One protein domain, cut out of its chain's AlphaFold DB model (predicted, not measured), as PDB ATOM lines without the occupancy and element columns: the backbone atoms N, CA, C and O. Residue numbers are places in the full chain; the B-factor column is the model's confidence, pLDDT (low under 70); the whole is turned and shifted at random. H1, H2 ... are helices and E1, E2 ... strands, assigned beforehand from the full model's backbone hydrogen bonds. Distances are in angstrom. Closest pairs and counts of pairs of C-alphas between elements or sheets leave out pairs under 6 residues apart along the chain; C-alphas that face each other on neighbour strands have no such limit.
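AT A GLANCE: This is residues 6 to 85 of the 156 residues of the protein "Helix-turn-helix transcriptional regulator" of Klebsiella michiganensis (UniProt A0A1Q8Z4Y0). What is the main picture? There is little regular structure: two short parallel strands, E1 and E2, lie side by side, with the long helix H1 near E2, tiny H2 far off, and long loops between. Residues 68 to 73 stick out. What is it made of? The printed part has 80 residues, 28 in named elements, in the order E1, E2, H1, H2, class mixed; it is compact, with a radius of gyration of the C-alphas of 13.4 A and spans of 38 by 29 by 21 A.

HOW THE PARTS SIT: How do the strands stand? E1, residues 23 to 26, and E2, residues 45 to 48, are parallel at 27 degrees; N 24 and O 45, 2.8 A apart, are within hydrogen-bond range. Where are the helices? H1, residues 53 to 68, comes closest to E2 at the C-alphas of Leu 47 and Ile 56, 7.1 A apart. H1 has every O i to N i+4 pair within hydrogen-bond range; H2, residues 81 to 84, is too short for one and is apart from E1, E2 and H1.

IN THESE COORDINATES: Where does E1 begin? C-alpha 23 is at (253.990, 224.927, 339.294). How long is H1? It measures 22.0 A, ending at C-alpha 68, (264.760, 214.516, 344.075).

THE WHOLE: Is it cut? The printed part has no cut; the links E1 to E2 and H1 to H2 are long. Where is confidence low? Residues 13 to 19 and 70 to 80 are under 70 in pLDDT.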
ATOM      1  N   TYR A   6     246.756 227.722 330.418       91.50
ATOM      2  CA  TYR A   6     247.536 226.507 330.672       91.50
ATOM      3  C   TYR A   6     247.378 225.441 329.573       91.50
ATOM      4  O   TYR A   6     248.238 224.574 329.440       91.50
ATOM      5  N   LEU A   7     246.329 225.529 328.745       93.31
ATOM      6  CA  LEU A   7     246.088 224.625 327.613       93.31
ATOM      7  C   LEU A   7     246.819 225.056 326.333       93.31
ATOM      8  O   LEU A   7     246.929 224.262 325.400       93.31
ATOM      9  N   LEU A   8     247.321 226.293 326.264       93.31
ATOM     10  CA  LEU A   8     248.143 226.770 325.148       93.31
ATOM     11  C   LEU A   8     249.544 226.151 325.200       93.31
ATOM     12  O   LEU A   8     250.011 225.722 326.251       93.31
ATOM     13  N   CYS A   9     250.272 226.153 324.081       90.19
ATOM     14  CA  CYS A   9     251.696 225.809 324.109       90.19
ATOM     15  C   CYS A   9     252.452 226.754 325.066       90.19
ATOM     16  O   CYS A   9     252.306 227.973 324.966       90.19
ATOM     17  N   GLN A  10     253.262 226.202 325.977       86.75
ATOM     18  CA  GLN A  10     254.050 226.988 326.946       86.75
ATOM     19  C   GLN A  10     255.511 227.192 326.525       86.75
ATOM     20  O   GLN A  10     256.297 227.738 327.288       86.75
ATOM     21  N   GLU A  11     255.894 226.719 325.336       79.12
ATOM     22  CA  GLU A  11     257.222 226.930 324.739       79.12
ATOM     23  C   GLU A  11     258.434 226.610 325.623       79.12
ATOM     24  O   GLU A  11     259.533 227.124 325.411       79.12
ATOM     25  N   MET A  12     258.288 225.704 326.588       75.88
ATOM     26  CA  MET A  12     259.360 225.463 327.556       75.88
ATOM     27  C   MET A  12     260.607 224.788 326.962       75.88
ATOM     28  O   MET A  12     261.559 224.539 327.689       75.88
ATOM     29  N   LYS A  13     260.645 224.534 325.643       63.06
ATOM     30  CA  LYS A  13     261.860 224.124 324.916       63.06
ATOM     31  C   LYS A  13     263.029 225.106 325.102       63.06
ATOM     32  O   LYS A  13     264.166 224.715 324.887       63.06
ATOM     33  N   LYS A  14     262.753 226.365 325.473       54.00
ATOM     34  CA  LYS A  14     263.773 227.389 325.765       54.00
ATOM     35  C   LYS A  14     264.542 227.127 327.071       54.00
ATOM     36  O   LYS A  14     265.623 227.681 327.249       54.00
ATOM     37  N   TYR A  15     264.017 226.307 327.983       56.84
ATOM     38  CA  TYR A  15     264.660 226.041 329.269       56.84
ATOM     39  C   TYR A  15     265.600 224.834 329.157       56.84
ATOM     40  O   TYR A  15     265.199 223.769 328.704       56.84
ATOM     41  N   LYS A  16     266.863 225.019 329.570       51.47
ATOM     42  CA  LYS A  16     267.963 224.043 329.433       51.47
ATOM     43  C   LYS A  16     267.802 222.769 330.280       51.47
ATOM     44  O   LYS A  16     268.542 221.818 330.062       51.47
ATOM     45  N   SER A  17     266.889 222.761 331.255       57.88
ATOM     46  CA  SER A  17     266.613 221.583 332.086       57.88
ATOM     47  C   SER A  17     265.786 220.574 331.301       57.88
ATOM     48  O   SER A  17     264.749 220.919 330.734       57.88
ATOM     49  N   GLU A  18     266.239 219.325 331.309       62.97
ATOM     50  CA  GLU A  18     265.569 218.213 330.644       62.97
ATOM     51  C   GLU A  18     264.121 218.046 331.167       62.97
ATOM     52  O   GLU A  18     263.184 217.917 330.380       62.97
ATOM     53  N   CYS A  19     263.872 218.213 332.468       65.81
ATOM     54  CA  CYS A  19     262.530 218.076 333.047       65.81
ATOM     55  C   CYS A  19     262.344 219.022 334.245       65.81
ATOM     56  O   CYS A  19     262.589 218.603 335.375       65.81
ATOM     57  N   PRO A  20     261.935 220.290 334.063       75.44
ATOM     58  CA  PRO A  20     261.701 221.175 335.198       75.44
ATOM     59  C   PRO A  20     260.470 220.734 335.998       75.44
ATOM     60  O   PRO A  20     259.452 220.349 335.420       75.44
ATOM     61  N   ALA A  21     260.540 220.863 337.323       81.00
ATOM     62  CA  ALA A  21     259.347 220.887 338.158       81.00
ATOM     63  C   ALA A  21     258.529 222.138 337.799       81.00
ATOM     64  O   ALA A  21     259.057 223.254 337.799       81.00
ATOM     65  N   VAL A  22     257.256 221.958 337.441       86.00
ATOM     66  CA  VAL A  22     256.387 223.057 337.001       86.00
ATOM     67  C   VAL A  22     255.280 223.264 338.017       86.00
ATOM     68  O   VAL A  22     254.560 222.332 338.363       86.00
ATOM     69  N   VAL A  23     255.108 224.509 338.447       89.69
ATOM     70  CA  VAL A  23     253.990 224.927 339.294       89.69
ATOM     71  C   VAL A  23     253.203 226.001 338.556       89.69
ATOM     72  O   VAL A  23     253.767 227.004 338.119       89.69
ATOM     73  N   ILE A  24     251.897 225.795 338.401       90.56
ATOM     74  CA  ILE A  24     250.990 226.744 337.752       90.56
ATOM     75  C   ILE A  24     250.071 227.341 338.810       90.56
ATOM     76  O   ILE A  24     249.202 226.665 339.352       90.56
ATOM     77  N   PHE A  25     250.212 228.640 339.058       91.06
ATOM     78  CA  PHE A  25     249.279 229.368 339.913       91.06
ATOM     79  C   PHE A  25     248.085 229.891 339.116       91.06
ATOM     80  O   PHE A  25     248.244 230.442 338.023       91.06
ATOM     81  N   THR A  26     246.887 229.753 339.676       89.81
ATOM     82  CA  THR A  26     245.614 230.115 339.043       89.81
ATOM     83  C   THR A  26     244.800 231.033 339.943       89.81
ATOM     84  O   THR A  26     244.851 230.943 341.167       89.81
ATOM     85  N   LYS A  27     244.058 231.974 339.348       86.06
ATOM     86  CA  LYS A  27     243.206 232.930 340.090       86.06
ATOM     87  C   LYS A  27     241.827 232.385 340.446       86.06
ATOM     88  O   LYS A  27     241.055 233.080 341.100       86.06
ATOM     89  N   LYS A  28     241.514 231.180 339.990       86.06
ATOM     90  CA  LYS A  28     240.262 230.469 340.204       86.06
ATOM     91  C   LYS A  28     240.634 229.018 340.452       86.06
ATOM     92  O   LYS A  28     241.565 228.531 339.819       86.06
ATOM     93  N   GLU A  29     239.937 228.361 341.365       85.25
ATOM     94  CA  GLU A  29     240.069 226.920 341.521       85.25
ATOM     95  C   GLU A  29     239.578 226.245 340.238       85.25
ATOM     96  O   GLU A  29     238.459 226.494 339.785       85.25
ATOM     97  N   ILE A  30     240.453 225.471 339.602       81.12
ATOM     98  CA  ILE A  30     240.166 224.841 338.318       81.12
ATOM     99  C   ILE A  30     240.263 223.330 338.437       81.12
ATOM    100  O   ILE A  30     241.233 222.785 338.961       81.12
ATOM    101  N   THR A  31     239.276 222.653 337.866       75.06
ATOM    102  CA  THR A  31     239.378 221.248 337.496       75.06
ATOM    103  C   THR A  31     239.593 221.202 335.990       75.06
ATOM    104  O   THR A  31     238.832 221.769 335.210       75.06
ATOM    105  N   PHE A  32     240.673 220.572 335.552       73.75
ATOM    106  CA  PHE A  32     240.951 220.388 334.132       73.75
ATOM    107  C   PHE A  32     241.371 218.945 333.902       73.75
ATOM    108  O   PHE A  32     241.892 218.280 334.794       73.75
ATOM    109  N   ASN A  33     241.148 218.457 332.686       78.00
ATOM    110  CA  ASN A  33     241.624 217.145 332.276       78.00
ATOM    111  C   ASN A  33     243.143 217.207 332.000       78.00
ATOM    112  O   ASN A  33     243.533 217.863 331.025       78.00
ATOM    113  N   PRO A  34     244.003 216.513 332.777       78.19
ATOM    114  CA  PRO A  34     245.457 216.559 332.596       78.19
ATOM    115  C   PRO A  34     245.934 216.084 331.224       78.19
ATOM    116  O   PRO A  34     246.979 216.523 330.753       78.19
ATOM    117  N   SER A  35     245.151 215.249 330.533       83.69
ATOM    118  CA  SER A  35     245.476 214.801 329.171       83.69
ATOM    119  C   SER A  35     245.456 215.925 328.127       83.69
ATOM    120  O   SER A  35     246.023 215.767 327.050       83.69
ATOM    121  N   LEU A  36     244.831 217.066 328.439       87.25
ATOM    122  CA  LEU A  36     244.799 218.240 327.564       87.25
ATOM    123  C   LEU A  36     245.972 219.196 327.814       87.25
ATOM    124  O   LEU A  36     246.147 220.149 327.050       87.25
ATOM    125  N   LEU A  37     246.761 218.975 328.873       89.25
ATOM    126  CA  LEU A  37     247.917 219.815 329.141       89.25
ATOM    127  C   LEU A  37     249.010 219.582 328.097       89.25
ATOM    128  O   LEU A  37     249.313 218.439 327.746       89.25
ATOM    129  N   PRO A  38     249.674 220.653 327.641       90.19
ATOM    130  CA  PRO A  38     250.874 220.520 326.842       90.19
ATOM    131  C   PRO A  38     251.901 219.619 327.534       90.19
ATOM    132  O   PRO A  38     252.137 219.751 328.732       90.19
ATOM    133  N   LEU A  39     252.607 218.785 326.766       86.00
ATOM    134  CA  LEU A  39     253.607 217.852 327.314       86.00
ATOM    135  C   LEU A  39     254.723 218.549 328.105       86.00
ATOM    136  O   LEU A  39     255.377 217.932 328.937       86.00
ATOM    137  N   CYS A  40     254.961 219.838 327.852       81.69
ATOM    138  CA  CYS A  40     255.925 220.627 328.610       81.69
ATOM    139  C   CYS A  40     255.503 220.973 330.034       81.69
ATOM    140  O   CYS A  40     256.364 221.329 330.828       81.69
ATOM    141  N   VAL A  41     254.216 220.859 330.342       85.50
ATOM    142  CA  VAL A  41     253.640 221.138 331.659       85.50
ATOM    143  C   VAL A  41     252.738 219.998 332.129       85.50
ATOM    144  O   VAL A  41     251.921 220.191 333.015       85.50
ATOM    145  N   GLN A  42     252.860 218.804 331.543       83.12
ATOM    146  CA  GLN A  42     251.945 217.688 331.809       83.12
ATOM    147  C   GLN A  42     251.956 217.233 333.274       83.12
ATOM    148  O   GLN A  42     250.921 216.828 333.787       83.12
ATOM    149  N   ASN A  43     253.103 217.361 333.944       79.88
ATOM    150  CA  ASN A  43     253.269 217.048 335.365       79.88
ATOM    151  C   ASN A  43     253.213 218.313 336.240       79.88
ATOM    152  O   ASN A  43     253.810 218.351 337.311       79.88
ATOM    153  N   ALA A  44     252.587 219.390 335.756       86.12
ATOM    154  CA  ALA A  44     252.508 220.617 336.528       86.12
ATOM    155  C   ALA A  44     251.577 220.453 337.731       86.12
ATOM    156  O   ALA A  44     250.437 220.003 337.595       86.12
ATOM    157  N   VAL A  45     252.037 220.915 338.888       88.50
ATOM    158  CA  VAL A  45     251.190 221.084 340.069       88.50
ATOM    159  C   VAL A  45     250.427 222.391 339.920       88.50
ATOM    160  O   VAL A  45     251.030 223.456 339.766       88.50
ATOM    161  N   ILE A  46     249.098 222.324 339.953       87.50
ATOM    162  CA  ILE A  46     248.255 223.517 339.878       87.50
ATOM    163  C   ILE A  46     247.870 223.949 341.283       87.50
ATOM    164  O   ILE A  46     247.325 223.171 342.058       87.50
ATOM    165  N   LEU A  47     248.138 225.214 341.589       90.56
ATOM    166  CA  LEU A  47     247.788 225.835 342.856       90.56
ATOM    167  C   LEU A  47     246.814 226.979 342.615       90.56
ATOM    168  O   LEU A  47     246.968 227.779 341.687       90.56
ATOM    169  N   PHE A  48     245.810 227.078 343.473       90.50
ATOM    170  CA  PHE A  48     244.934 228.233 343.502       90.50
ATOM    171  C   PHE A  48     245.598 229.331 344.342       90.50
ATOM    172  O   PHE A  48     246.136 229.079 345.414       90.50
ATOM    173  N   HIS A  49     245.574 230.576 343.865       87.00
ATOM    174  CA  HIS A  49     246.226 231.704 344.540       87.00
ATOM    175  C   HIS A  49     245.726 231.948 345.969       87.00
ATOM    176  O   HIS A  49     246.433 232.587 346.741       87.00
ATOM    177  N   LYS A  50     244.526 231.469 346.317       89.25
ATOM    178  CA  LYS A  50     243.970 231.572 347.673       89.25
ATOM    179  C   LYS A  50     244.020 230.251 348.450       89.25
ATOM    180  O   LYS A  50     243.362 230.142 349.479       89.25
ATOM    181  N   SER A  51     244.755 229.246 347.967       89.81
ATOM    182  CA  SER A  51     245.018 228.027 348.737       89.81
ATOM    183  C   SER A  51     245.743 228.363 350.042       89.81
ATOM    184  O   SER A  51     246.568 229.278 350.082       89.81
ATOM    185  N   SER A  52     245.458 227.607 351.106       92.94
ATOM    186  CA  SER A  52     246.136 227.788 352.391       92.94
ATOM    187  C   SER A  52     247.633 227.495 352.280       92.94
ATOM    188  O   SER A  52     248.079 226.722 351.423       92.94
ATOM    189  N   LEU A  53     248.421 228.080 353.184       92.88
ATOM    190  CA  LEU A  53     249.858 227.841 353.219       92.88
ATOM    191  C   LEU A  53     250.180 226.368 353.505       92.88
ATOM    192  O   LEU A  53     251.137 225.856 352.927       92.88
ATOM    193  N   GLU A  54     249.393 225.666 354.332       94.12
ATOM    194  CA  GLU A  54     249.590 224.224 354.548       94.12
ATOM    195  C   GLU A  54     249.401 223.441 353.250       94.12
ATOM    196  O   GLU A  54     250.207 222.568 352.929       94.12
ATOM    197  N   THR A  55     248.373 223.785 352.470       91.06
ATOM    198  CA  THR A  55     248.085 223.136 351.186       91.06
ATOM    199  C   THR A  55     249.213 223.370 350.189       91.06
ATOM    200  O   THR A  55     249.671 222.430 349.537       91.06
ATOM    201  N   ILE A  56     249.695 224.611 350.086       92.06
ATOM    202  CA  ILE A  56     250.811 224.966 349.202       92.06
ATOM    203  C   ILE A  56     252.079 224.222 349.631       92.06
ATOM    204  O   ILE A  56     252.702 223.569 348.796       92.06
ATOM    205  N   LYS A  57     252.430 224.254 350.925       94.00
ATOM    206  CA  LYS A  57     253.597 223.542 351.472       94.00
ATOM    207  C   LYS A  57     253.530 222.052 351.165       94.00
ATOM    208  O   LYS A  57     254.480 221.516 350.615       94.00
ATOM    209  N   LYS A  58     252.393 221.410 351.441       93.38
ATOM    210  CA  LYS A  58     252.185 219.982 351.178       93.38
ATOM    211  C   LYS A  58     252.415 219.628 349.707       93.38
ATOM    212  O   LYS A  58     253.157 218.696 349.420       93.38
ATOM    213  N   ASN A  59     251.799 220.366 348.782       90.19
ATOM    214  CA  ASN A  59     251.936 220.105 347.345       90.19
ATOM    215  C   ASN A  59     253.370 220.337 346.843       90.19
ATOM    216  O   ASN A  59     253.860 219.569 346.019       90.19
ATOM    217  N   LEU A  60     254.045 221.376 347.344       90.81
ATOM    218  CA  LEU A  60     255.437 221.646 346.986       90.81
ATOM    219  C   LEU A  60     256.386 220.585 347.546       90.81
ATOM    220  O   LEU A  60     257.268 220.150 346.817       90.81
ATOM    221  N   SER A  61     256.199 220.143 348.793       91.06
ATOM    222  CA  SER A  61     256.995 219.060 349.383       91.06
ATOM    223  C   SER A  61     256.907 217.788 348.543       91.06
ATOM    224  O   SER A  61     257.942 217.280 348.134       91.06
ATOM    225  N   ILE A  62     255.693 217.354 348.178       88.19
ATOM    226  CA  ILE A  62     255.489 216.176 347.315       88.19
ATOM    227  C   ILE A  62     256.213 216.347 345.972       88.19
ATOM    228  O   ILE A  62     256.951 215.461 345.551       88.19
ATOM    229  N   LEU A  63     256.054 217.505 345.320       87.00
ATOM    230  CA  LEU A  63     256.709 217.791 344.040       87.00
ATOM    231  C   LEU A  63     258.240 217.737 344.142       87.00
ATOM    232  O   LEU A  63     258.902 217.239 343.231       87.00
ATOM    233  N   PHE A  64     258.812 218.276 345.220       86.06
ATOM    234  CA  PHE A  64     260.255 218.247 345.440       86.06
ATOM    235  C   PHE A  64     260.756 216.839 345.750       86.06
ATOM    236  O   PHE A  64     261.781 216.448 345.195       86.06
ATOM    237  N   ASP A  65     260.033 216.072 346.562       86.62
ATOM    238  CA  ASP A  65     260.384 214.689 346.880       86.62
ATOM    239  C   ASP A  65     260.398 213.828 345.606       86.62
ATOM    240  O   ASP A  65     261.379 213.134 345.343       86.62
ATOM    241  N   GLU A  66     259.377 213.952 344.749       82.00
ATOM    242  CA  GLU A  66     259.317 213.279 343.441       82.00
ATOM    243  C   GLU A  66     260.456 213.716 342.505       82.00
ATOM    244  O   GLU A  66     261.053 212.898 341.796       82.00
ATOM    245  N   PHE A  67     260.790 215.010 342.508       78.75
ATOM    246  CA  PHE A  67     261.878 215.558 341.701       78.75
ATOM    247  C   PHE A  67     263.253 215.033 342.151       78.75
ATOM    248  O   PHE A  67     264.074 214.656 341.307       78.75
ATOM    249  N   VAL A  68     263.498 214.973 343.465       81.50
ATOM    250  CA  VAL A  68     264.760 214.516 344.075       81.50
ATOM    251  C   VAL A  68     264.917 213.001 343.993       81.50
ATOM    252  O   VAL A  68     266.004 212.530 343.661       81.50
ATOM    253  N   ALA A  69     263.843 212.234 344.216       77.75
ATOM    254  CA  ALA A  69     263.849 210.771 344.125       77.75
ATOM    255  C   ALA A  69     264.229 210.256 342.723       77.75
ATOM    256  O   ALA A  69     264.549 209.081 342.551       77.75
ATOM    257  N   GLY A  70     264.223 211.133 341.710       66.12
ATOM    258  CA  GLY A  70     264.626 210.795 340.350       66.12
ATOM    259  C   GLY A  70     263.705 209.766 339.706       66.12
ATOM    260  O   GLY A  70     264.135 209.063 338.787       66.12
ATOM    261  N   ASP A  71     262.465 209.675 340.194       57.53
ATOM    262  CA  ASP A  71     261.587 208.565 339.883       57.53
ATOM    263  C   ASP A  71     261.335 208.479 338.370       57.53
ATOM    264  O   ASP A  71     261.164 209.477 337.658       57.53
ATOM    265  N   LYS A  72     261.421 207.252 337.854       48.75
ATOM    266  CA  LYS A  72     261.708 206.897 336.450       48.75
ATOM    267  C   LYS A  72     260.550 207.148 335.466       48.75
ATOM    268  O   LYS A  72     260.404 206.432 334.481       48.75
ATOM    269  N   LYS A  73     259.744 208.189 335.672       49.50
ATOM    270  CA  LYS A  73     258.891 208.798 334.633       49.50
ATOM    271  C   LYS A  73     259.505 210.090 334.102       49.50
ATOM    272  O   LYS A  73     258.798 211.004 333.678       49.50
ATOM    273  N   ARG A  74     260.839 210.165 334.074       52.69
ATOM    274  CA  ARG A  74     261.546 211.090 333.189       52.69
ATOM    275  C   ARG A  74     261.194 210.664 331.772       52.69
ATOM    276  O   ARG A  74     261.848 209.792 331.215       52.69
ATOM    277  N   ILE A  75     260.082 211.204 331.265       52.56
ATOM    278  CA  ILE A  75     259.649 211.097 329.876       52.56
ATOM    279  C   ILE A  75     260.922 211.294 329.076       52.56
ATOM    280  O   ILE A  75     261.488 212.387 329.116       52.56
ATOM    281  N   THR A  76     261.419 210.232 328.441       50.53
ATOM    282  CA  THR A  76     262.505 210.333 327.478       50.53
ATOM    283  C   THR A  76     262.072 211.462 326.573       50.53
ATOM    284  O   THR A  76     261.005 211.367 325.963       50.53
ATOM    285  N   ILE A  77     262.778 212.594 326.614       56.81
ATOM    286  CA  ILE A  77     262.333 213.787 325.903       56.81
ATOM    287  C   ILE A  77     262.535 213.445 324.447       56.81
ATOM    288  O   ILE A  77     263.611 213.635 323.879       56.81
ATOM    289  N   GLU A  78     261.500 212.874 323.843       62.06
ATOM    290  CA  GLU A  78     261.461 212.685 322.420       62.06
ATOM    291  C   GLU A  78     261.742 214.071 321.851       62.06
ATOM    292  O   GLU A  78     261.023 215.034 322.153       62.06
ATOM    293  N   LYS A  79     262.795 214.195 321.032       64.00
ATOM    294  CA  LYS A  79     263.156 215.459 320.362       64.00
ATOM    295  C   LYS A  79     261.940 216.094 319.654       64.00
ATOM    296  O   LYS A  79     261.870 217.308 319.467       64.00
ATOM    297  N   ASN A  80     260.928 215.269 319.376       69.62
ATOM    298  CA  ASN A  80     259.678 215.579 318.709       69.62
ATOM    299  C   ASN A  80     258.429 215.607 319.610       69.62
ATOM    300  O   ASN A  80     257.325 215.624 319.067       69.62
ATOM    301  N   ARG A  81     258.535 215.681 320.950       76.62
ATOM    302  CA  ARG A  81     257.346 215.669 321.837       76.62
ATOM    303  C   ARG A  81     256.304 216.718 321.437       76.62
ATOM    304  O   ARG A  81     255.104 216.483 321.492       76.62
ATOM    305  N   CYS A  82     256.755 217.884 320.973       82.44
ATOM    306  CA  CYS A  82     255.849 218.954 320.561       82.44
ATOM    307  C   CYS A  82     255.054 218.649 319.285       82.44
ATOM    308  O   CYS A  82     253.991 219.237 319.126       82.44
ATOM    309  N   LEU A  83     255.507 217.725 318.427       82.44
ATOM    310  CA  LEU A  83     254.742 217.293 317.249       82.44
ATOM    311  C   LEU A  83     253.474 216.525 317.644       82.44
ATOM    312  O   LEU A  83     252.467 216.615 316.954       82.44
ATOM    313  N   LYS A  84     253.516 215.804 318.770       85.00
ATOM    314  CA  LYS A  84     252.392 215.026 319.316       85.00
ATOM    315  C   LYS A  84     251.752 215.691 320.541       85.00
ATOM    316  O   LYS A  84     251.034 215.048 321.298       85.00
ATOM    317  N   CYS A  85     252.056 216.962 320.794       86.88
ATOM    318  CA  CYS A  85     251.643 217.627 322.023       86.88
ATOM    319  C   CYS A  85     250.147 217.976 321.983       86.88
ATOM    320  O   CYS A  85     249.748 218.706 321.074       86.88
TER     321      CYS A  85